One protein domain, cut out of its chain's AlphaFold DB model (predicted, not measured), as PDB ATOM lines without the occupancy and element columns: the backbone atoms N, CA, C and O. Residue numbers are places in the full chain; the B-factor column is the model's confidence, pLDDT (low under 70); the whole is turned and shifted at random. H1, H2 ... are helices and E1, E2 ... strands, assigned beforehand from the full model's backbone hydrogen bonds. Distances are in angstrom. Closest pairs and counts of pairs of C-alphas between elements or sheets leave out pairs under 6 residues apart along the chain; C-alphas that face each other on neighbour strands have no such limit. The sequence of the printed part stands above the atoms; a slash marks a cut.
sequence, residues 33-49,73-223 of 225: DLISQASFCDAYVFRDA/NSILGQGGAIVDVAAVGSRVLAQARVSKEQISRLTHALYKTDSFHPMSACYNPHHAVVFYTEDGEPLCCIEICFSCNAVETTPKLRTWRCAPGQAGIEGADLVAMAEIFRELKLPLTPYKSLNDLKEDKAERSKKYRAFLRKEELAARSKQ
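What this domain is: This is residues 33 to 49 and 73 to 223 of the 225 residues of an uncharacterized protein of Roseimicrobium gellanilyticum (UniProt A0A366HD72). A twisted sheet of five strands has two helices, H2 and H3, packed side by side over one face, and from beside H3 the long helix H4 runs out as an arm, with residues 213 to 223 sticking out from the body. The short helix H1 only grazes the sheet. The printed part has 168 residues with four named helices and five named strands, in the order E1 H1 E2 H2 E3 E4 E5 H3 H4; the sheet's order is E2 E1 E3 E4 E5, all antiparallel. The class is mixed, helices and strands; the whole is compact, with a radius of gyration of the C-alphas of 16.9 A, and spans 61 by 33 by 30 A.

How they stand to each other: Start at the edge strand E2, residues 92 to 97, and cross to E1, residues 40 to 46, where N 43 and O 96 are 2.9 A apart. Next is E3, residues 127 to 132, with N 44 and O 128 at 2.8 A. E4, residues 138 to 145, follows, with N 129 and O 142 at 2.8 A, then the edge strand E5, residues 150 to 154, with N 143 and O 152 at 2.8 A. E3, E4 and E5 form a meander, each strand the antiparallel neighbour of the one before, in two hairpins. H2, residues 100 to 111, and H3, residues 174 to 183, are on the same face, making two layers, helices over a sheet. H2, at a height over the sheet of 10.3 A, runs across the strands, only just, at 61 degrees to E1 on the local plane. H3, at a height of 10.1 A, runs across them at 73 degrees to E3 on the local plane. E2, H2 and E3 form a split strand-helix-strand unit, two strands running the same way with E1 between them and a right-handed crossover. H2 and H3 touch at Leu 106 and Met 177, their closest C-alphas, 5.9 A apart, with a shallow tilt of 17 degrees, opposite ways. H4, residues 194 to 220, is not on the sheet; with residues 194 to 198 alone it touches H3 in a helical hairpin, the C-alphas of Val 175 and Lys 198 being closest at 6.6 A. H1, residues 85 to 91, touches no helix. In the four helices every O i to N i+4 pair is within hydrogen-bond range.

Where its parts are: Find C-alpha 40 at (184.016, 243.472, 279.137), where E1 begins its 19.7 A; E4 measures 20.0 A and H2 16.7 A. H4 runs 39.1 A from C-alpha 194 at (173.267, 247.894, 256.486) to C-alpha 220 at (139.160, 265.396, 264.005).

The domain as a whole: The C-alphas farthest apart, those of Asp 135 and Gln 223, are 61.5 A apart. Residues 50 to 72 are not printed; C-alphas 49 and 73 stand 7.3 A apart across the cut. The links H2 to E3 and E5 to H3 are long. Mean pLDDT of the printed part is 89.8; residues 48 to 49, 73, 77 to 81 and 161 to 167 are under 70.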
ATOM      1  N   ASP A  33     173.750 252.185 285.359       90.38
ATOM      2  CA  ASP A  33     175.170 252.109 285.693       90.38
ATOM      3  C   ASP A  33     175.757 250.708 285.468       90.38
ATOM      4  O   ASP A  33     176.977 250.566 285.420       90.38
ATOM      5  N   LEU A  34     174.928 249.672 285.269       93.25
ATOM      6  CA  LEU A  34     175.402 248.295 285.075       93.25
ATOM      7  C   LEU A  34     176.297 248.152 283.842       93.25
ATOM      8  O   LEU A  34     177.298 247.447 283.898       93.25
ATOM      9  N   ILE A  35     175.990 248.876 282.759       94.50
ATOM     10  CA  ILE A  35     176.841 248.888 281.561       94.50
ATOM     11  C   ILE A  35     178.231 249.454 281.890       94.50
ATOM     12  O   ILE A  35     179.238 248.935 281.421       94.50
ATOM     13  N   SER A  36     178.296 250.501 282.719       94.19
ATOM     14  CA  SER A  36     179.565 251.136 283.100       94.19
ATOM     15  C   SER A  36     180.402 250.295 284.069       94.19
ATOM     16  O   SER A  36     181.611 250.483 284.147       94.19
ATOM     17  N   GLN A  37     179.765 249.363 284.784       95.06
ATOM     18  CA  GLN A  37     180.415 248.422 285.701       95.06
ATOM     19  C   GLN A  37     180.983 247.190 284.983       95.06
ATOM     20  O   GLN A  37     181.685 246.395 285.602       95.06
ATOM     21  N   ALA A  38     180.671 247.008 283.700       96.56
ATOM     22  CA  ALA A  38     181.135 245.864 282.938       96.56
ATOM     23  C   ALA A  38     182.643 245.934 282.685       96.56
ATOM     24  O   ALA A  38     183.160 246.927 282.167       96.56
ATOM     25  N   SER A  39     183.338 244.843 282.991       96.75
ATOM     26  CA  SER A  39     184.761 244.695 282.678       96.75
ATOM     27  C   SER A  39     184.963 244.434 281.189       96.75
ATOM     28  O   SER A  39     185.918 244.925 280.585       96.75
ATOM     29  N   PHE A  40     184.043 243.685 280.576       96.81
ATOM     30  CA  PHE A  40     184.016 243.472 279.137       96.81
ATOM     31  C   PHE A  40     182.607 243.183 278.621       96.81
ATOM     32  O   PHE A  40     181.652 243.023 279.378       96.81
ATOM     33  N   CYS A  41     182.480 243.142 277.299       97.62
ATOM     34  CA  CYS A  41     181.213 242.970 276.619       97.62
ATOM     35  C   CYS A  41     181.411 242.171 275.331       97.62
ATOM     36  O   CYS A  41     182.319 242.479 274.556       97.62
ATOM     37  N   ASP A  42     180.537 241.202 275.078       98.12
ATOM     38  CA  ASP A  42     180.531 240.413 273.846       98.12
ATOM     39  C   ASP A  42     179.198 240.584 273.113       98.12
ATOM     40  O   ASP A  42     178.122 240.606 273.716       98.12
ATOM     41  N   ALA A  43     179.281 240.742 271.794       98.06
ATOM     42  CA  ALA A  43     178.135 240.753 270.902       98.06
ATOM     43  C   ALA A  43     177.965 239.367 270.280       98.06
ATOM     44  O   ALA A  43     178.935 238.756 269.833       98.06
ATOM     45  N   TYR A  44     176.722 238.908 270.211       97.19
ATOM     46  CA  TYR A  44     176.330 237.596 269.723       97.19
ATOM     47  C   TYR A  44     175.338 237.730 268.575       97.19
ATOM     48  O   TYR A  44     174.445 238.580 268.605       97.19
ATOM     49  N   VAL A  45     175.472 236.847 267.590       95.31
ATOM     50  CA  VAL A  45     174.428 236.576 266.601       95.31
ATOM     51  C   VAL A  45     173.969 235.142 266.768       95.31
ATOM     52  O   VAL A  45     174.796 234.230 266.812       95.31
ATOM     53  N   PHE A  46     172.664 234.937 266.851       92.12
ATOM     54  CA  PHE A  46     172.052 233.628 267.025       92.12
ATOM     55  C   PHE A  46     171.598 233.036 265.696       92.12
ATOM     56  O   PHE A  46     171.391 233.740 264.705       92.12
ATOM     57  N   ARG A  47     171.445 231.709 265.673       82.75
ATOM     58  CA  ARG A  47     170.805 231.008 264.558       82.75
ATOM     59  C   ARG A  47     169.398 231.533 264.352       82.75
ATOM     60  O   ARG A  47     168.641 231.667 265.308       82.75
ATOM     61  N   ASP A  48     169.078 231.746 263.085       68.62
ATOM     62  CA  ASP A  48     167.746 232.095 262.621       68.62
ATOM     63  C   ASP A  48     166.733 231.096 263.196       68.62
ATOM     64  O   ASP A  48     166.826 229.892 262.913       68.62
ATOM     65  N   ALA A  49     165.814 231.561 264.049       56.09
ATOM     66  CA  ALA A  49     164.814 230.664 264.625       56.09
ATOM     67  C   ALA A  49     163.887 230.096 263.540       56.09
ATOM     68  O   ALA A  49     163.331 229.024 263.726       56.09
ATOM     69  N   ASN A  73     162.410 232.419 272.436       67.88
ATOM     70  CA  ASN A  73     163.397 232.882 271.460       67.88
ATOM     71  C   ASN A  73     164.435 233.819 272.109       67.88
ATOM     72  O   ASN A  73     165.555 233.910 271.628       67.88
ATOM     73  N   SER A  74     164.085 234.402 273.256       79.38
ATOM     74  CA  SER A  74     164.971 235.141 274.144       79.38
ATOM     75  C   SER A  74     166.000 234.252 274.865       79.38
ATOM     76  O   SER A  74     165.681 233.162 275.344       79.38
ATOM     77  N   ILE A  75     167.236 234.738 274.955       80.75
ATOM     78  CA  ILE A  75     168.313 234.249 275.826       80.75
ATOM     79  C   ILE A  75     168.269 234.886 277.223       80.75
ATOM     80  O   ILE A  75     169.130 234.597 278.055       80.75
ATOM     81  N   LEU A  76     167.311 235.777 277.490       82.00
ATOM     82  CA  LEU A  76     167.132 236.366 278.812       82.00
ATOM     83  C   LEU A  76     166.661 235.279 279.780       82.00
ATOM     84  O   LEU A  76     165.751 234.504 279.477       82.00
ATOM     85  N   GLY A  77     167.306 235.204 280.943       69.12
ATOM     86  CA  GLY A  77     167.022 234.153 281.912       69.12
ATOM     87  C   GLY A  77     165.592 234.234 282.452       69.12
ATOM     88  O   GLY A  77     165.104 235.296 282.842       69.12
ATOM     89  N   GLN A  78     164.911 233.089 282.524       64.88
ATOM     90  CA  GLN A  78     163.671 232.979 283.288       64.88
ATOM     91  C   GLN A  78     164.007 232.947 284.788       64.88
ATOM     92  O   GLN A  78     164.948 232.277 285.205       64.88
ATOM     93  N   GLY A  79     163.248 233.668 285.620       58.19
ATOM     94  CA  GLY A  79     163.352 233.529 287.080       58.19
ATOM     95  C   GLY A  79     164.524 234.255 287.756       58.19
ATOM     96  O   GLY A  79     164.960 233.832 288.821       58.19
ATOM     97  N   GLY A  80     165.020 235.356 287.182       60.72
ATOM     98  CA  GLY A  80     165.987 236.250 287.842       60.72
ATOM     99  C   GLY A  80     167.446 236.074 287.411       60.72
ATOM    100  O   GLY A  80     168.280 236.901 287.777       60.72
ATOM    101  N   ALA A  81     167.751 235.061 286.595       66.50
ATOM    102  CA  ALA A  81     169.009 235.006 285.857       66.50
ATOM    103  C   ALA A  81     169.020 236.065 284.741       66.50
ATOM    104  O   ALA A  81     168.000 236.331 284.110       66.50
ATOM    105  N   ILE A  82     170.180 236.675 284.495       82.00
ATOM    106  CA  ILE A  82     170.317 237.762 283.512       82.00
ATOM    107  C   ILE A  82     170.381 237.196 282.090       82.00
ATOM    108  O   ILE A  82     169.735 237.722 281.184       82.00
ATOM    109  N   VAL A  83     171.108 236.090 281.915       87.88
ATOM    110  CA  VAL A  83     171.274 235.368 280.647       87.88
ATOM    111  C   VAL A  83     171.212 233.865 280.908       87.88
ATOM    112  O   VAL A  83     171.837 233.374 281.846       87.88
ATOM    113  N   ASP A  84     170.499 233.129 280.059       88.69
ATOM    114  CA  ASP A  84     170.610 231.674 279.962       88.69
ATOM    115  C   ASP A  84     171.868 231.320 279.148       88.69
ATOM    116  O   ASP A  84     171.875 231.312 277.913       88.69
ATOM    117  N   VAL A  85     172.970 231.050 279.853       86.12
ATOM    118  CA  VAL A  85     174.276 230.741 279.246       86.12
ATOM    119  C   VAL A  85     174.213 229.479 278.376       86.12
ATOM    120  O   VAL A  85     174.882 229.412 277.341       86.12
ATOM    121  N   ALA A  86     173.377 228.499 278.733       84.94
ATOM    122  CA  ALA A  86     173.185 227.298 277.923       84.94
ATOM    123  C   ALA A  86     172.449 227.624 276.610       84.94
ATOM    124  O   ALA A  86     172.808 227.106 275.542       84.94
ATOM    125  N   ALA A  87     171.465 228.528 276.651       86.00
ATOM    126  CA  ALA A  87     170.820 229.042 275.444       86.00
ATOM    127  C   ALA A  87     171.806 229.809 274.552       86.00
ATOM    128  O   ALA A  87     171.807 229.587 273.343       86.00
ATOM    129  N   VAL A  88     172.687 230.640 275.121       89.56
ATOM    130  CA  VAL A  88     173.747 231.316 274.352       89.56
ATOM    131  C   VAL A  88     174.658 230.286 273.682       89.56
ATOM    132  O   VAL A  88     174.742 230.247 272.453       89.56
ATOM    133  N   GLY A  89     175.266 229.383 274.454       87.94
ATOM    134  CA  GLY A  89     176.217 228.397 273.929       87.94
ATOM    135  C   GLY A  89     175.637 227.484 272.841       87.94
ATOM    136  O   GLY A  89     176.343 227.102 271.912       87.94
ATOM    137  N   SER A  90     174.339 227.173 272.904       87.38
ATOM    138  CA  SER A  90     173.671 226.322 271.909       87.38
ATOM    139  C   SER A  90     173.194 227.059 270.650       87.38
ATOM    140  O   SER A  90     172.938 226.409 269.631       87.38
ATOM    141  N   ARG A  91     173.051 228.393 270.692       88.00
ATOM    142  CA  ARG A  91     172.420 229.183 269.615       88.00
ATOM    143  C   ARG A  91     173.376 230.091 268.853       88.00
ATOM    144  O   ARG A  91     173.031 230.501 267.745       88.00
ATOM    145  N   VAL A  92     174.537 230.422 269.415       93.88
ATOM    146  CA  VAL A  92     175.482 231.369 268.807       93.88
ATOM    147  C   VAL A  92     175.993 230.860 267.455       93.88
ATOM    148  O   VAL A  92     176.490 229.744 267.316       93.88
ATOM    149  N   LEU A  93     175.856 231.708 266.439       94.06
ATOM    150  CA  LEU A  93     176.479 231.571 265.125       94.06
ATOM    151  C   LEU A  93     177.813 232.295 265.051       94.06
ATOM    152  O   LEU A  93     178.760 231.790 264.455       94.06
ATOM    153  N   ALA A  94     177.853 233.499 265.606       96.25
ATOM    154  CA  ALA A  94     179.013 234.365 265.571       96.25
ATOM    155  C   ALA A  94     179.064 235.188 266.855       96.25
ATOM    156  O   ALA A  94     178.025 235.549 267.411       96.25
ATOM    157  N   GLN A  95     180.278 235.486 267.301       97.56
ATOM    158  CA  GLN A  95     180.526 236.324 268.463       97.56
ATOM    159  C   GLN A  95     181.713 237.247 268.205       97.56
ATOM    160  O   GLN A  95     182.635 236.877 267.473       97.56
ATOM    161  N   ALA A  96     181.700 238.429 268.815       98.31
ATOM    162  CA  ALA A  96     182.818 239.359 268.762       98.31
ATOM    163  C   ALA A  96     182.905 240.212 270.034       98.31
ATOM    164  O   ALA A  96     181.887 240.642 270.578       98.31
ATOM    165  N   ARG A  97     184.140 240.498 270.458       98.38
ATOM    166  CA  ARG A  97     184.443 241.401 271.573       98.38
ATOM    167  C   ARG A  97     184.140 242.843 271.180       98.38
ATOM    168  O   ARG A  97     184.616 243.309 270.146       98.38
ATOM    169  N   VAL A  98     183.386 243.549 272.019       98.19
ATOM    170  CA  VAL A  98     182.997 244.948 271.796       98.19
ATOM    171  C   VAL A  98     184.027 245.882 272.438       98.19
ATOM    172  O   VAL A  98     184.363 245.723 273.613       98.19
ATOM    173  N   SER A  99     184.544 246.859 271.685       97.81
ATOM    174  CA  SER A  99     185.497 247.851 272.211       97.81
ATOM    175  C   SER A  99     184.822 248.850 273.161       97.81
ATOM    176  O   SER A  99     183.603 249.023 273.137       97.81
ATOM    177  N   LYS A 100     185.603 249.580 273.967       96.50
ATOM    178  CA  LYS A 100     185.063 250.617 274.869       96.50
ATOM    179  C   LYS A 100     184.337 251.729 274.105       96.50
ATOM    180  O   LYS A 100     183.269 252.180 274.517       96.50
ATOM    181  N   GLU A 101     184.875 252.138 272.960       97.31
ATOM    182  CA  GLU A 101     184.282 253.150 272.080       97.31
ATOM    183  C   GLU A 101     182.957 252.652 271.486       97.31
ATOM    184  O   GLU A 101     181.987 253.406 271.377       97.31
ATOM    185  N   GLN A 102     182.893 251.368 271.123       98.19
ATOM    186  CA  GLN A 102     181.667 250.725 270.652       98.19
ATOM    187  C   GLN A 102     180.631 250.584 271.772       98.19
ATOM    188  O   GLN A 102     179.466 250.889 271.534       98.19
ATOM    189  N   ILE A 103     181.037 250.222 272.995       97.31
ATOM    190  CA  ILE A 103     180.153 250.181 274.173       97.31
ATOM    191  C   ILE A 103     179.530 251.559 274.422       97.31
ATOM    192  O   ILE A 103     178.318 251.660 274.621       97.31
ATOM    193  N   SER A 104     180.324 252.631 274.358       96.25
ATOM    194  CA  SER A 104     179.826 254.003 274.516       96.25
ATOM    195  C   SER A 104     178.766 254.352 273.459       96.25
ATOM    196  O   SER A 104     177.661 254.788 273.799       96.25
ATOM    197  N   ARG A 105     179.040 254.063 272.177       97.69
ATOM    198  CA  ARG A 105     178.074 254.284 271.084       97.69
ATOM    199  C   ARG A 105     176.819 253.422 271.213       97.69
ATOM    200  O   ARG A 105     175.723 253.929 270.987       97.69
ATOM    201  N   LEU A 106     176.960 252.158 271.611       97.31
ATOM    202  CA  LEU A 106     175.838 251.250 271.855       97.31
ATOM    203  C   LEU A 106     174.945 251.778 272.979       97.31
ATOM    204  O   LEU A 106     173.724 251.807 272.845       97.31
ATOM    205  N   THR A 107     175.558 252.240 274.067       95.81
ATOM    206  CA  THR A 107     174.859 252.814 275.220       95.81
ATOM    207  C   THR A 107     174.087 254.065 274.813       95.81
ATOM    208  O   THR A 107     172.908 254.203 275.139       95.81
ATOM    209  N   HIS A 108     174.717 254.952 274.040       95.81
ATOM    210  CA  HIS A 108     174.049 256.127 273.488       95.81
ATOM    211  C   HIS A 108     172.869 255.737 272.579       95.81
ATOM    212  O   HIS A 108     171.770 256.264 272.744       95.81
ATOM    213  N   ALA A 109     173.059 254.771 271.675       96.31
ATOM    214  CA  ALA A 109     172.006 254.264 270.793       96.31
ATOM    215  C   ALA A 109     170.827 253.645 271.566       96.31
ATOM    216  O   ALA A 109     169.673 253.857 271.196       96.31
ATOM    217  N   LEU A 110     171.098 252.924 272.658       95.12
ATOM    218  CA  LEU A 110     170.086 252.305 273.521       95.12
ATOM    219  C   LEU A 110     169.202 253.338 274.232       95.12
ATOM    220  O   LEU A 110     167.993 253.135 274.373       95.12
ATOM    221  N   TYR A 111     169.809 254.426 274.712       93.00
ATOM    222  CA  TYR A 111     169.111 255.463 275.476       93.00
ATOM    223  C   TYR A 111     168.572 256.610 274.631       93.00
ATOM    224  O   TYR A 111     167.884 257.477 275.172       93.00
ATOM    225  N   LYS A 112     168.845 256.610 273.328       91.56
ATOM    226  CA  LYS A 112     168.183 257.499 272.385       91.56
ATOM    227  C   LYS A 112     166.658 257.286 272.447       91.56
ATOM    228  O   LYS A 112     166.188 256.179 272.720       91.56
ATOM    229  N   THR A 113     165.890 258.363 272.281       86.50
ATOM    230  CA  THR A 113     164.412 258.336 272.388       86.50
ATOM    231  C   THR A 113     163.693 259.059 271.255       86.50
ATOM    232  O   THR A 113     162.467 259.043 271.211       86.50
ATOM    233  N   ASP A 114     164.428 259.734 270.378       86.75
ATOM    234  CA  ASP A 114     163.916 260.432 269.196       86.75
ATOM    235  C   ASP A 114     163.856 259.527 267.956       86.75
ATOM    236  O   ASP A 114     163.295 259.930 266.934       86.75
ATOM    237  N   SER A 115     164.375 258.295 268.033       86.88
ATOM    238  CA  SER A 115     164.116 257.297 266.995       86.88
ATOM    239  C   SER A 115     162.662 256.846 267.049       86.88
ATOM    240  O   SER A 115     161.980 256.927 268.070       86.88
ATOM    241  N   PHE A 116     162.162 256.395 265.907       84.50
ATOM    242  CA  PHE A 116     160.750 256.107 265.748       84.50
ATOM    243  C   PHE A 116     160.574 254.865 264.887       84.50
ATOM    244  O   PHE A 116     160.444 254.947 263.657       84.50
ATOM    245  N   HIS A 117     160.595 253.711 265.548       86.50
ATOM    246  CA  HIS A 117     160.456 252.419 264.895       86.50
ATOM    247  C   HIS A 117     159.201 251.698 265.407       86.50
ATOM    248  O   HIS A 117     159.160 251.303 266.571       86.50
ATOM    249  N   PRO A 118     158.160 251.524 264.572       85.75
ATOM    250  CA  PRO A 118     156.981 250.763 264.973       85.75
ATOM    251  C   PRO A 118     157.368 249.297 265.175       85.75
ATOM    252  O   PRO A 118     158.030 248.711 264.310       85.75
ATOM    253  N   MET A 119     156.972 248.719 266.305       85.75
ATOM    254  CA  MET A 119     157.310 247.336 266.631       85.75
ATOM    255  C   MET A 119     156.300 246.339 266.074       85.75
ATOM    256  O   MET A 119     155.096 246.595 266.047       85.75
ATOM    257  N   SER A 120     156.808 245.182 265.656       82.31
ATOM    258  CA  SER A 120     156.005 244.024 265.252       82.31
ATOM    259  C   SER A 120     155.996 242.970 266.366       82.31
ATOM    260  O   SER A 120     156.936 242.880 267.145       82.31
ATOM    261  N   ALA A 121     154.962 242.126 266.424       72.00
ATOM    262  CA  ALA A 121     154.786 241.149 267.507       72.00
ATOM    263  C   ALA A 121     155.710 239.909 267.436       72.00
ATOM    264  O   ALA A 121     155.684 239.074 268.336       72.00
ATOM    265  N   CYS A 122     156.518 239.752 266.385       71.06
ATOM    266  CA  CYS A 122     157.297 238.537 266.119       71.06
ATOM    267  C   CYS A 122     158.633 238.470 266.879       71.06
ATOM    268  O   CYS A 122     159.648 238.143 266.273       71.06
ATOM    269  N   TYR A 123     158.661 238.806 268.175       73.56
ATOM    270  CA  TYR A 123     159.910 238.951 268.933       73.56
ATOM    271  C   TYR A 123     160.797 237.691 268.875       73.56
ATOM    272  O   TYR A 123     160.600 236.712 269.596       73.56
ATOM    273  N   ASN A 124     161.775 237.738 267.974       82.94
ATOM    274  CA  ASN A 124     162.720 236.678 267.660       82.94
ATOM    275  C   ASN A 124     164.115 237.318 267.607       82.94
ATOM    276  O   ASN A 124     164.555 237.741 266.533       82.94
ATOM    277  N   PRO A 125     164.757 237.548 268.765       82.06
ATOM    278  CA  PRO A 125     166.024 238.261 268.820       82.06
ATOM    279  C   PRO A 125     167.119 237.426 268.158       82.06
ATOM    280  O   PRO A 125     167.442 236.322 268.584       82.06
ATOM    281  N   HIS A 126     167.691 237.965 267.084       90.12
ATOM    282  CA  HIS A 126     168.820 237.346 266.380       90.12
ATOM    283  C   HIS A 126     170.154 237.888 266.878       90.12
ATOM    284  O   HIS A 126     171.198 237.325 266.569       90.12
ATOM    285  N   HIS A 127     170.122 238.963 267.659       95.62
ATOM    286  CA  HIS A 127     171.296 239.683 268.113       95.62
ATOM    287  C   HIS A 127     171.194 239.907 269.609       95.62
ATOM    288  O   HIS A 127     170.131 240.253 270.124       95.62
ATOM    289  N   ALA A 128     172.313 239.759 270.304       96.81
ATOM    290  CA  ALA A 128     172.420 240.217 271.675       96.81
ATOM    291  C   ALA A 128     173.778 240.831 271.954       96.81
ATOM    292  O   ALA A 128     174.761 240.570 271.262       96.81
ATOM    293  N   VAL A 129     173.823 241.636 273.003       97.69
ATOM    294  CA  VAL A 129     175.047 242.157 273.583       97.69
ATOM    295  C   VAL A 129     175.006 241.879 275.078       97.69
ATOM    296  O   VAL A 129     174.103 242.358 275.767       97.69
ATOM    297  N   VAL A 130     175.959 241.089 275.567       97.19
ATOM    298  CA  VAL A 130     176.051 240.708 276.980       97.19
ATOM    299  C   VAL A 130     177.261 241.383 277.607       97.19
ATOM    300  O   VAL A 130     178.370 241.345 277.074       97.19
ATOM    301  N   PHE A 131     177.018 242.006 278.752       96.88
ATOM    302  CA  PHE A 131     178.001 242.703 279.561       96.88
ATOM    303  C   PHE A 131     178.387 241.814 280.729       96.88
ATOM    304  O   PHE A 131     177.504 241.298 281.414       96.88
ATOM    305  N   TYR A 132     179.683 241.663 280.972       96.69
ATOM    306  CA  TYR A 132     180.223 240.728 281.950       96.69
ATOM    307  C   TYR A 132     181.063 241.439 283.013       96.69
ATOM    308  O   TYR A 132     181.693 242.469 282.748       96.69
ATOM    309  N   THR A 133     181.092 240.865 284.214       96.75
ATOM    310  CA  THR A 133     182.120 241.160 285.219       96.75
ATOM    311  C   THR A 133     183.483 240.622 284.775       96.75
ATOM    312  O   THR A 133     183.594 239.901 283.785       96.75
ATOM    313  N   GLU A 134     184.536 240.946 285.523       96.81
ATOM    314  CA  GLU A 134     185.874 240.375 285.324       96.81
ATOM    315  C   GLU A 134     185.886 238.846 285.478       96.81
ATOM    316  O   GLU A 134     186.549 238.161 284.703       96.81
ATOM    317  N   ASP A 135     185.065 238.318 286.391       96.75
ATOM    318  CA  ASP A 135     184.892 236.879 286.628       96.75
ATOM    319  C   ASP A 135     184.084 236.164 285.526       96.75
ATOM    320  O   ASP A 135     183.931 234.945 285.558       96.75
ATOM    321  N   GLY A 136     183.551 236.903 284.545       94.81
ATOM    322  CA  GLY A 136     182.741 236.348 283.459       94.81
ATOM    323  C   GLY A 136     181.258 236.160 283.794       94.81
ATOM    324  O   GLY A 136     180.541 235.508 283.035       94.81
ATOM    325  N   GLU A 137     180.769 236.756 284.882       94.00
ATOM    326  CA  GLU A 137     179.350 236.722 285.253       94.00
ATOM    327  C   GLU A 137     178.552 237.783 284.470       94.00
ATOM    328  O   GLU A 137     178.984 238.939 284.398       94.00
ATOM    329  N   PRO A 138     177.382 237.459 283.884       95.06
ATOM    330  CA  PRO A 138     176.591 238.426 283.124       95.06
ATOM    331  C   PRO A 138     175.949 239.481 284.044       95.06
ATOM    332  O   PRO A 138     175.175 239.152 284.938       95.06
ATOM    333  N   LEU A 139     176.222 240.765 283.789       94.44
ATOM    334  CA  LEU A 139     175.673 241.932 284.501       94.44
ATOM    335  C   LEU A 139     174.411 242.502 283.860       94.44
ATOM    336  O   LEU A 139     173.494 242.950 284.552       94.44
ATOM    337  N   CYS A 140     174.379 242.536 282.532       95.00
ATOM    338  CA  CYS A 140     173.187 242.875 281.773       95.00
ATOM    339  C   CYS A 140     173.271 242.324 280.351       95.00
ATOM    340  O   CYS A 140     174.352 242.064 279.826       95.00
ATOM    341  N   CYS A 141     172.117 242.180 279.719       95.50
ATOM    342  CA  CYS A 141     171.973 241.749 278.342       95.50
ATOM    343  C   CYS A 141     171.037 242.702 277.606       95.50
ATOM    344  O   CYS A 141     170.007 243.103 278.151       95.50
ATOM    345  N   ILE A 142     171.400 243.044 276.374       95.56
ATOM    346  CA  ILE A 142     170.566 243.768 275.418       95.56
ATOM    347  C   ILE A 142     170.257 242.799 274.287       95.56
ATOM    348  O   ILE A 142     171.167 242.397 273.570       95.56
ATOM    349  N   GLU A 143     168.994 242.443 274.110       94.75
ATOM    350  CA  GLU A 143     168.535 241.668 272.964       94.75
ATOM    351  C   GLU A 143     167.946 242.586 271.903       94.75
ATOM    352  O   GLU A 143     167.148 243.477 272.203       94.75
ATOM    353  N   ILE A 144     168.321 242.352 270.651       94.94
ATOM    354  CA  ILE A 144     167.948 243.190 269.521       94.94
ATOM    355  C   ILE A 144     167.335 242.294 268.448       94.94
ATOM    356  O   ILE A 144     167.926 241.309 268.002       94.94
ATOM    357  N   CYS A 145     166.140 242.661 267.996       93.25
ATOM    358  CA  CYS A 145     165.547 242.085 266.800       93.25
ATOM    359  C   CYS A 145     165.384 243.181 265.750       93.25
ATOM    360  O   CYS A 145     164.413 243.943 265.762       93.25
ATOM    361  N   PHE A 146     166.318 243.240 264.798       94.00
ATOM    362  CA  PHE A 146     166.230 244.217 263.718       94.00
ATOM    363  C   PHE A 146     164.983 244.008 262.850       94.00
ATOM    364  O   PHE A 146     164.475 244.983 262.313       94.00
ATOM    365  N   SER A 147     164.444 242.789 262.736       90.88
ATOM    366  CA  SER A 147     163.244 242.518 261.927       90.88
ATOM    367  C   SER A 147     161.962 243.102 262.533       90.88
ATOM    368  O   SER A 147     161.166 243.723 261.825       90.88
ATOM    369  N   CYS A 148     161.755 242.954 263.846       88.19
ATOM    370  CA  CYS A 148     160.546 243.438 264.523       88.19
ATOM    371  C   CYS A 148     160.708 244.804 265.198       88.19
ATOM    372  O   CYS A 148     159.743 245.310 265.762       88.19
ATOM    373  N   ASN A 149     161.889 245.419 265.089       91.62
ATOM    374  CA  ASN A 149     162.245 246.702 265.694       91.62
ATOM    375  C   ASN A 149     162.238 246.729 267.225       91.62
ATOM    376  O   ASN A 149     162.129 247.808 267.786       91.62
ATOM    377  N   ALA A 150     162.333 245.593 267.905       90.75
ATOM    378  CA  ALA A 150     162.256 245.565 269.360       90.75
ATOM    379  C   ALA A 150     163.638 245.417 270.002       90.75
ATOM    380  O   ALA A 150     164.484 244.651 269.518       90.75
ATOM    381  N   VAL A 151     163.826 246.120 271.121       92.56
ATOM    382  CA  VAL A 151     164.971 245.964 272.019       92.56
ATOM    383  C   VAL A 151     164.476 245.606 273.417       92.56
ATOM    384  O   VAL A 151     163.746 246.375 274.051       92.56
ATOM    385  N   GLU A 152     164.926 244.460 273.920       91.38
ATOM    386  CA  GLU A 152     164.705 244.043 275.306       91.38
ATOM    387  C   GLU A 152     166.012 244.116 276.081       91.38
ATOM    388  O   GLU A 152     167.108 244.010 275.528       91.38
ATOM    389  N   THR A 153     165.901 244.313 277.390       92.19
ATOM    390  CA  THR A 153     167.071 244.375 278.267       92.19
ATOM    391  C   THR A 153     166.797 243.658 279.575       92.19
ATOM    392  O   THR A 153     165.749 243.905 280.179       92.19
ATOM    393  N   THR A 154     167.761 242.871 280.053       91.00
ATOM    394  CA  THR A 154     167.726 242.280 281.400       91.00
ATOM    395  C   THR A 154     169.001 242.629 282.167       91.00
ATOM    396  O   THR A 154     170.081 242.434 281.620       91.00
ATOM    397  N   PRO A 155     168.910 243.126 283.415       90.19
ATOM    398  CA  PRO A 155     167.692 243.668 284.016       90.19
ATOM    399  C   PRO A 155     167.143 244.831 283.176       90.19
ATOM    400  O   PRO A 155     167.810 245.329 282.274       90.19
ATOM    401  N   LYS A 156     165.911 245.270 283.454       87.25
ATOM    402  CA  LYS A 156     165.264 246.332 282.674       87.25
ATOM    403  C   LYS A 156     166.071 247.636 282.784       87.25
ATOM    404  O   LYS A 156     166.013 248.315 283.811       87.25
ATOM    405  N   LEU A 157     166.838 247.953 281.738       83.94
ATOM    406  CA  LEU A 157     167.689 249.145 281.631       83.94
ATOM    407  C   LEU A 157     166.891 250.362 281.158       83.94
ATOM    408  O   LEU A 157     167.230 251.504 281.464       83.94
ATOM    409  N   ARG A 158     165.813 250.117 280.407       85.06
ATOM    410  CA  ARG A 158     164.931 251.152 279.870       85.06
ATOM    411  C   ARG A 158     163.470 250.738 279.933       85.06
ATOM    412  O   ARG A 158     163.117 249.563 279.847       85.06
ATOM    413  N   THR A 159     162.601 251.728 280.076       74.06
ATOM    414  CA  THR A 159     161.153 251.541 280.011       74.06
ATOM    415  C   THR A 159     160.660 251.875 278.618       74.06
ATOM    416  O   THR A 159     160.892 252.981 278.126       74.06
ATOM    417  N   TRP A 160     159.935 250.941 278.015       71.69
ATOM    418  CA  TRP A 160     159.178 251.206 276.802       71.69
ATOM    419  C   TRP A 160     158.141 252.295 277.062       71.69
ATOM    420  O   TRP A 160     157.498 252.315 278.116       71.69
ATOM    421  N   ARG A 161     157.982 253.204 276.100       67.44
ATOM    422  CA  ARG A 161     156.919 254.206 276.118       67.44
ATOM    423  C   ARG A 161     155.867 253.800 275.097       67.44
ATOM    424  O   ARG A 161     156.046 254.012 273.905       67.44
ATOM    425  N   CYS A 162     154.768 253.240 275.582       65.50
ATOM    426  CA  CYS A 162     153.548 253.115 274.798       65.50
ATOM    427  C   CYS A 162     152.596 254.206 275.284       65.50
ATOM    428  O   CYS A 162     152.219 254.206 276.458       65.50
ATOM    429  N   ALA A 163     152.221 255.149 274.419       64.31
ATOM    430  CA  ALA A 163     151.069 255.983 274.734       64.31
ATOM    431  C   ALA A 163     149.812 255.089 274.744       64.31
ATOM    432  O   ALA A 163     149.746 254.140 273.953       64.31
ATOM    433  N   PRO A 164     148.819 255.352 275.609       65.06
ATOM    434  CA  PRO A 164     147.566 254.604 275.601       65.06
ATOM    435  C   PRO A 164     146.956 254.571 274.193       65.06
ATOM    436  O   PRO A 164     146.791 255.613 273.562       65.06
ATOM    437  N   GLY A 165     146.661 253.372 273.686       66.38
ATOM    438  CA  GLY A 165     146.084 253.179 272.351       66.38
ATOM    439  C   GLY A 165     147.065 253.267 271.173       66.38
ATOM    440  O   GLY A 165     146.625 253.154 270.034       66.38
ATOM    441  N   GLN A 166     148.373 253.432 271.402       66.50
ATOM    442  CA  GLN A 166     149.381 253.380 270.337       66.50
ATOM    443  C   GLN A 166     150.100 252.029 270.311       66.50
ATOM    444  O   GLN A 166     150.392 251.440 271.354       66.50
ATOM    445  N   ALA A 167     150.419 251.555 269.101       67.38
ATOM    446  CA  ALA A 167     151.360 250.455 268.931       67.38
ATOM    447  C   ALA A 167     152.694 250.827 269.593       67.38
ATOM    448  O   ALA A 167     153.081 252.000 269.605       67.38
ATOM    449  N   GLY A 168     153.394 249.840 270.152       77.31
ATOM    450  CA  GLY A 168     154.684 250.088 270.782       77.31
ATOM    451  C   GLY A 168     155.655 250.729 269.788       77.31
ATOM    452  O   GLY A 168     155.848 250.222 268.680       77.31
ATOM    453  N   ILE A 169     156.265 251.842 270.192       80.94
ATOM    454  CA  ILE A 169     157.309 252.523 269.425       80.94
ATOM    455  C   ILE A 169     158.643 252.269 270.113       80.94
ATOM    456  O   ILE A 169     158.815 252.574 271.295       80.94
ATOM    457  N   GLU A 170     159.592 251.732 269.354       85.81
ATOM    458  CA  GLU A 170     160.974 251.633 269.785       85.81
ATOM    459  C   GLU A 170     161.690 252.963 269.516       85.81
ATOM    460  O   GLU A 170     161.784 253.427 268.376       85.81
ATOM    461  N   GLY A 171     162.158 253.577 270.603       87.69
ATOM    462  CA  GLY A 171     162.928 254.820 270.613       87.69
ATOM    463  C   GLY A 171     164.440 254.641 270.445       87.69
ATOM    464  O   GLY A 171     165.130 255.623 270.181       87.69
ATOM    465  N   ALA A 172     164.958 253.418 270.593       92.81
ATOM    466  CA  ALA A 172     166.378 253.118 270.431       92.81
ATOM    467  C   ALA A 172     166.836 253.300 268.972       92.81
ATOM    468  O   ALA A 172     166.077 253.090 268.025       92.81
ATOM    469  N   ASP A 173     168.101 253.676 268.781       95.94
ATOM    470  CA  ASP A 173     168.711 253.835 267.456       95.94
ATOM    471  C   ASP A 173     169.171 252.490 266.881       95.94
ATOM    472  O   ASP A 173     170.336 252.099 266.982       95.94
ATOM    473  N   LEU A 174     168.237 251.758 266.271       96.12
ATOM    474  CA  LEU A 174     168.521 250.444 265.691       96.12
ATOM    475  C   LEU A 174     169.563 250.505 264.567       96.12
ATOM    476  O   LEU A 174     170.293 249.541 264.347       96.12
ATOM    477  N   VAL A 175     169.653 251.632 263.858       97.25
ATOM    478  CA  VAL A 175     170.624 251.814 262.775       97.25
ATOM    479  C   VAL A 175     172.031 251.965 263.346       97.25
ATOM    480  O   VAL A 175     172.945 251.279 262.887       97.25
ATOM    481  N   ALA A 176     172.203 252.795 264.379       97.88
ATOM    482  CA  ALA A 176     173.487 252.935 265.062       97.88
ATOM    483  C   ALA A 176     173.926 251.620 265.731       97.88
ATOM    484  O   ALA A 176     175.105 251.270 265.691       97.88
ATOM    485  N   MET A 177     172.986 250.847 266.291       98.19
ATOM    486  CA  MET A 177     173.284 249.503 266.796       98.19
ATOM    487  C   MET A 177     173.771 248.577 265.673       98.19
ATOM    488  O   MET A 177     174.810 247.938 265.818       98.19
ATOM    489  N   ALA A 178     173.076 248.536 264.533       97.94
ATOM    490  CA  ALA A 178     173.475 247.720 263.385       97.94
ATOM    491  C   ALA A 178     174.858 248.108 262.824       97.94
ATOM    492  O   ALA A 178     175.614 247.242 262.378       97.94
ATOM    493  N   GLU A 179     175.232 249.391 262.877       98.44
ATOM    494  CA  GLU A 179     176.567 249.853 262.483       98.44
ATOM    495  C   GLU A 179     177.679 249.221 263.329       98.44
ATOM    496  O   GLU A 179     178.703 248.821 262.770       98.44
ATOM    497  N   ILE A 180     177.451 249.037 264.634       98.50
ATOM    498  CA  ILE A 180     178.395 248.365 265.538       98.50
ATOM    499  C   ILE A 180     178.551 246.890 265.152       98.50
ATOM    500  O   ILE A 180     179.674 246.412 265.006       98.50
ATOM    501  N   PHE A 181     177.450 246.176 264.903       98.25
ATOM    502  CA  PHE A 181     177.512 244.775 264.459       98.25
ATOM    503  C   PHE A 181     178.248 244.625 263.121       98.25
ATOM    504  O   PHE A 181     179.078 243.727 262.970       98.25
ATOM    505  N   ARG A 182     178.028 245.546 262.175       98.06
ATOM    506  CA  ARG A 182     178.769 245.579 260.906       98.06
ATOM    507  C   ARG A 182     180.272 245.773 261.126       98.06
ATOM    508  O   ARG A 182     181.064 245.078 260.498       98.06
ATOM    509  N   GLU A 183     180.676 246.711 261.982       98.38
ATOM    510  CA  GLU A 183     182.095 246.940 262.305       98.38
ATOM    511  C   GLU A 183     182.750 245.716 262.951       98.38
ATOM    512  O   GLU A 183     183.893 245.386 262.636       98.38
ATOM    513  N   LEU A 184     181.999 245.005 263.795       98.19
ATOM    514  CA  LEU A 184     182.393 243.728 264.391       98.19
ATOM    515  C   LEU A 184     182.398 242.562 263.387       98.19
ATOM    516  O   LEU A 184     182.733 241.439 263.758       98.19
ATOM    517  N   LYS A 185     182.047 242.816 262.117       98.06
ATOM    518  CA  LYS A 185     181.911 241.816 261.044       98.06
ATOM    519  C   LYS A 185     180.898 240.716 261.384       98.06
ATOM    520  O   LYS A 185     181.019 239.586 260.915       98.06
ATOM    521  N   LEU A 186     179.894 241.056 262.188       96.88
ATOM    522  CA  LEU A 186     178.793 240.174 262.541       96.88
ATOM    523  C   LEU A 186     177.641 240.330 261.531       96.88
ATOM    524  O   LEU A 186     177.357 241.448 261.091       96.88
ATOM    525  N   PRO A 187     176.962 239.234 261.147       96.12
ATOM    526  CA  PRO A 187     175.849 239.303 260.205       96.12
ATOM    527  C   PRO A 187     174.640 240.044 260.795       96.12
ATOM    528  O   PRO A 187     174.315 239.896 261.971       96.12
ATOM    529  N   LEU A 188     173.937 240.811 259.956       94.81
ATOM    530  CA  LEU A 188     172.759 241.611 260.322       94.81
ATOM    531  C   LEU A 188     171.437 240.899 259.999       94.81
ATOM    532  O   LEU A 188     170.516 241.517 259.475       94.81
ATOM    533  N   THR A 189     171.335 239.600 260.285       90.62
ATOM    534  CA  THR A 189     170.155 238.776 259.962       90.62
ATOM    535  C   THR A 189     168.833 239.454 260.381       90.62
ATOM    536  O   THR A 189     168.751 240.024 261.470       90.62
ATOM    537  N   PRO A 190     167.788 239.458 259.537       90.88
ATOM    538  CA  PRO A 190     167.696 238.850 258.203       90.88
ATOM    539  C   PRO A 190     168.219 239.738 257.056       90.88
ATOM    540  O   PRO A 190     168.083 239.381 255.887       90.88
ATOM    541  N   TYR A 191     168.797 240.902 257.351       93.69
ATOM    542  CA  TYR A 191     169.253 241.858 256.343       93.69
ATOM    543  C   TYR A 191     170.603 241.448 255.749       93.69
ATOM    544  O   TYR A 191     171.520 241.030 256.462       93.69
ATOM    545  N   LYS A 192     170.752 241.605 254.427       94.56
ATOM    546  CA  LYS A 192     172.008 241.282 253.727       94.56
ATOM    547  C   LYS A 192     173.048 242.382 253.902       94.56
ATOM    548  O   LYS A 192     174.245 242.119 253.825       94.56
ATOM    549  N   SER A 193     172.596 243.616 254.121       96.44
ATOM    550  CA  SER A 193     173.457 244.783 254.271       96.44
ATOM    551  C   SER A 193     172.877 245.804 255.255       96.44
ATOM    552  O   SER A 193     171.694 245.777 255.597       96.44
ATOM    553  N   LEU A 194     173.716 246.747 255.692       97.38
ATOM    554  CA  LEU A 194     173.267 247.894 256.486       97.38
ATOM    555  C   LEU A 194     172.308 248.800 255.695       97.38
ATOM    556  O   LEU A 194     171.427 249.416 256.292       97.38
ATOM    557  N   ASN A 195     172.474 248.896 254.374       98.06
ATOM    558  CA  ASN A 195     171.605 249.718 253.534       98.06
ATOM    559  C   ASN A 195     170.198 249.117 253.458       98.06
ATOM    560  O   ASN A 195     169.238 249.846 253.683       98.06
ATOM    561  N   ASP A 196     170.087 247.796 253.284       97.19
ATOM    562  CA  ASP A 196     168.805 247.076 253.296       97.19
ATOM    563  C   ASP A 196     168.034 247.355 254.597       97.19
ATOM    564  O   ASP A 196     166.832 247.620 254.587       97.19
ATOM    565  N   LEU A 197     168.739 247.337 255.736       95.62
ATOM    566  CA  LEU A 197     168.157 247.673 257.033       95.62
ATOM    567  C   LEU A 197     167.688 249.132 257.070       95.62
ATOM    568  O   LEU A 197     166.560 249.393 257.483       95.62
ATOM    569  N   LYS A 198     168.525 250.086 256.638       96.69
ATOM    570  CA  LYS A 198     168.183 251.521 256.610       96.69
ATOM    571  C   LYS A 198     166.936 251.791 255.759       96.69
ATOM    572  O   LYS A 198     166.063 252.541 256.197       96.69
ATOM    573  N   GLU A 199     166.838 251.162 254.592       96.38
ATOM    574  CA  GLU A 199     165.689 251.272 253.689       96.38
ATOM    575  C   GLU A 199     164.406 250.725 254.330       96.38
ATOM    576  O   GLU A 199     163.405 251.445 254.379       96.38
ATOM    577  N   ASP A 200     164.445 249.525 254.924       94.56
ATOM    578  CA  ASP A 200     163.293 248.949 255.639       94.56
ATOM    579  C   ASP A 200     162.839 249.839 256.810       94.56
ATOM    580  O   ASP A 200     161.639 250.092 256.969       94.56
ATOM    581  N   LYS A 201     163.771 250.385 257.611       94.12
ATOM    582  CA  LYS A 201     163.404 251.316 258.695       94.12
ATOM    583  C   LYS A 201     162.749 252.577 258.150       94.12
ATOM    584  O   LYS A 201     161.711 252.983 258.673       94.12
ATOM    585  N   ALA A 202     163.310 253.172 257.098       93.88
ATOM    586  CA  ALA A 202     162.747 254.368 256.483       93.88
ATOM    587  C   ALA A 202     161.336 254.112 255.927       93.88
ATOM    588  O   ALA A 202     160.420 254.909 256.165       93.88
ATOM    589  N   GLU A 203     161.132 252.984 255.242       94.06
ATOM    590  CA  GLU A 203     159.836 252.600 254.684       94.06
ATOM    591  C   GLU A 203     158.786 252.390 255.783       94.06
ATOM    592  O   GLU A 203     157.686 252.951 255.710       94.06
ATOM    593  N   ARG A 204     159.119 251.635 256.837       91.31
ATOM    594  CA  ARG A 204     158.204 251.386 257.964       91.31
ATOM    595  C   ARG A 204     157.855 252.663 258.715       91.31
ATOM    596  O   ARG A 204     156.675 252.904 258.978       91.31
ATOM    597  N   SER A 205     158.841 253.508 259.016       90.25
ATOM    598  CA  SER A 205     158.592 254.796 259.671       90.25
ATOM    599  C   SER A 205     157.705 255.698 258.802       90.25
ATOM    600  O   SER A 205     156.798 256.344 259.330       90.25
ATOM    601  N   LYS A 206     157.886 255.704 257.471       92.81
ATOM    602  CA  LYS A 206     157.015 256.438 256.536       92.81
ATOM    603  C   LYS A 206     155.576 255.908 256.556       92.81
ATOM    604  O   LYS A 206     154.649 256.704 256.705       92.81
ATOM    605  N   LYS A 207     155.386 254.585 256.442       92.12
ATOM    606  CA  LYS A 207     154.059 253.940 256.485       92.12
ATOM    607  C   LYS A 207     153.329 254.246 257.791       92.12
ATOM    608  O   LYS A 207     152.167 254.644 257.766       92.12
ATOM    609  N   TYR A 208     154.020 254.132 258.923       89.56
ATOM    610  CA  TYR A 208     153.410 254.373 260.226       89.56
ATOM    611  C   TYR A 208     153.085 255.857 260.462       89.56
ATOM    612  O   TYR A 208     152.015 256.170 260.971       89.56
ATOM    613  N   ARG A 209     153.925 256.800 260.007       90.06
ATOM    614  CA  ARG A 209     153.575 258.236 260.034       90.06
ATOM    615  C   ARG A 209     152.334 258.547 259.196       90.06
ATOM    616  O   ARG A 209     151.494 259.335 259.625       90.06
ATOM    617  N   ALA A 210     152.204 257.931 258.022       93.12
ATOM    618  CA  ALA A 210     151.007 258.075 257.194       93.12
ATOM    619  C   ALA A 210     149.759 257.508 257.895       93.12
ATOM    620  O   ALA A 210     148.706 258.144 257.867       93.12
ATOM    621  N   PHE A 211     149.896 256.362 258.567       90.38
ATOM    622  CA  PHE A 211     148.843 255.780 259.400       90.38
ATOM    623  C   PHE A 211     148.417 256.729 260.529       90.38
ATOM    624  O   PHE A 211     147.241 257.061 260.618       90.38
ATOM    625  N   LEU A 212     149.364 257.256 261.316       88.25
ATOM    626  CA  LEU A 212     149.058 258.199 262.399       88.25
ATOM    627  C   LEU A 212     148.344 259.457 261.899       88.25
ATOM    628  O   LEU A 212     147.378 259.899 262.514       88.25
ATOM    629  N   ARG A 213     148.774 260.013 260.760       93.38
ATOM    630  CA  ARG A 213     148.109 261.176 260.156       93.38
ATOM    631  C   ARG A 213     146.670 260.859 259.749       93.38
ATOM    632  O   ARG A 213     145.796 261.707 259.896       93.38
ATOM    633  N   LYS A 214     146.417 259.656 259.226       94.19
ATOM    634  CA  LYS A 214     145.067 259.207 258.865       94.19
ATOM    635  C   LYS A 214     144.180 259.069 260.105       94.19
ATOM    636  O   LYS A 214     143.052 259.552 260.081       94.19
ATOM    637  N   GLU A 215     144.698 258.463 261.172       91.75
ATOM    638  CA  GLU A 215     143.999 258.341 262.459       91.75
ATOM    639  C   GLU A 215     143.683 259.718 263.061       91.75
ATOM    640  O   GLU A 215     142.563 259.954 263.505       91.75
ATOM    641  N   GLU A 216     144.627 260.663 263.008       92.81
ATOM    642  CA  GLU A 216     144.419 262.030 263.499       92.81
ATOM    643  C   GLU A 216     143.312 262.761 262.721       92.81
ATOM    644  O   GLU A 216     142.439 263.387 263.322       92.81
ATOM    645  N   LEU A 217     143.306 262.657 261.389       96.00
ATOM    646  CA  LEU A 217     142.258 263.249 260.550       96.00
ATOM    647  C   LEU A 217     140.884 262.628 260.833       96.00
ATOM    648  O   LEU A 217     139.899 263.355 260.947       96.00
ATOM    649  N   ALA A 218     140.827 261.304 261.000       94.75
ATOM    650  CA  ALA A 218     139.596 260.595 261.347       94.75
ATOM    651  C   ALA A 218     139.095 260.937 262.761       94.75
ATOM    652  O   ALA A 218     137.890 260.929 263.011       94.75
ATOM    653  N   ALA A 219     139.999 261.227 263.700       93.50
ATOM    654  CA  ALA A 219     139.635 261.696 265.032       93.50
ATOM    655  C   ALA A 219     139.058 263.120 264.988       93.50
ATOM    656  O   ALA A 219     138.039 263.375 265.625       93.50
ATOM    657  N   ARG A 220     139.654 264.019 264.192       96.00
ATOM    658  CA  ARG A 220     139.160 265.396 264.005       96.00
ATOM    659  C   ARG A 220     137.782 265.435 263.346       96.00
ATOM    660  O   ARG A 220     136.907 266.135 263.838       96.00
ATOM    661  N   SER A 221     137.543 264.621 262.315       96.81
ATOM    662  CA  SER A 221     136.240 264.583 261.629       96.81
ATOM    663  C   SER A 221     135.089 264.077 262.508       96.81
ATOM    664  O   SER A 221     133.933 264.274 262.168       96.81
ATOM    665  N   LYS A 222     135.381 263.388 263.619       96.25
ATOM    666  CA  LYS A 222     134.369 262.948 264.597       96.25
ATOM    667  C   LYS A 222     134.018 264.025 265.629       96.25
ATOM    668  O   LYS A 222     133.081 263.824 266.393       96.25
ATOM    669  N   GLN A 223     134.797 265.103 265.707       95.94
ATOM    670  CA  GLN A 223     134.611 266.188 266.675       95.94
ATOM    671  C   GLN A 223     133.853 267.388 266.096       95.94
ATOM    672  O   GLN A 223     133.462 268.259 266.866       95.94
TER     673      GLN A 223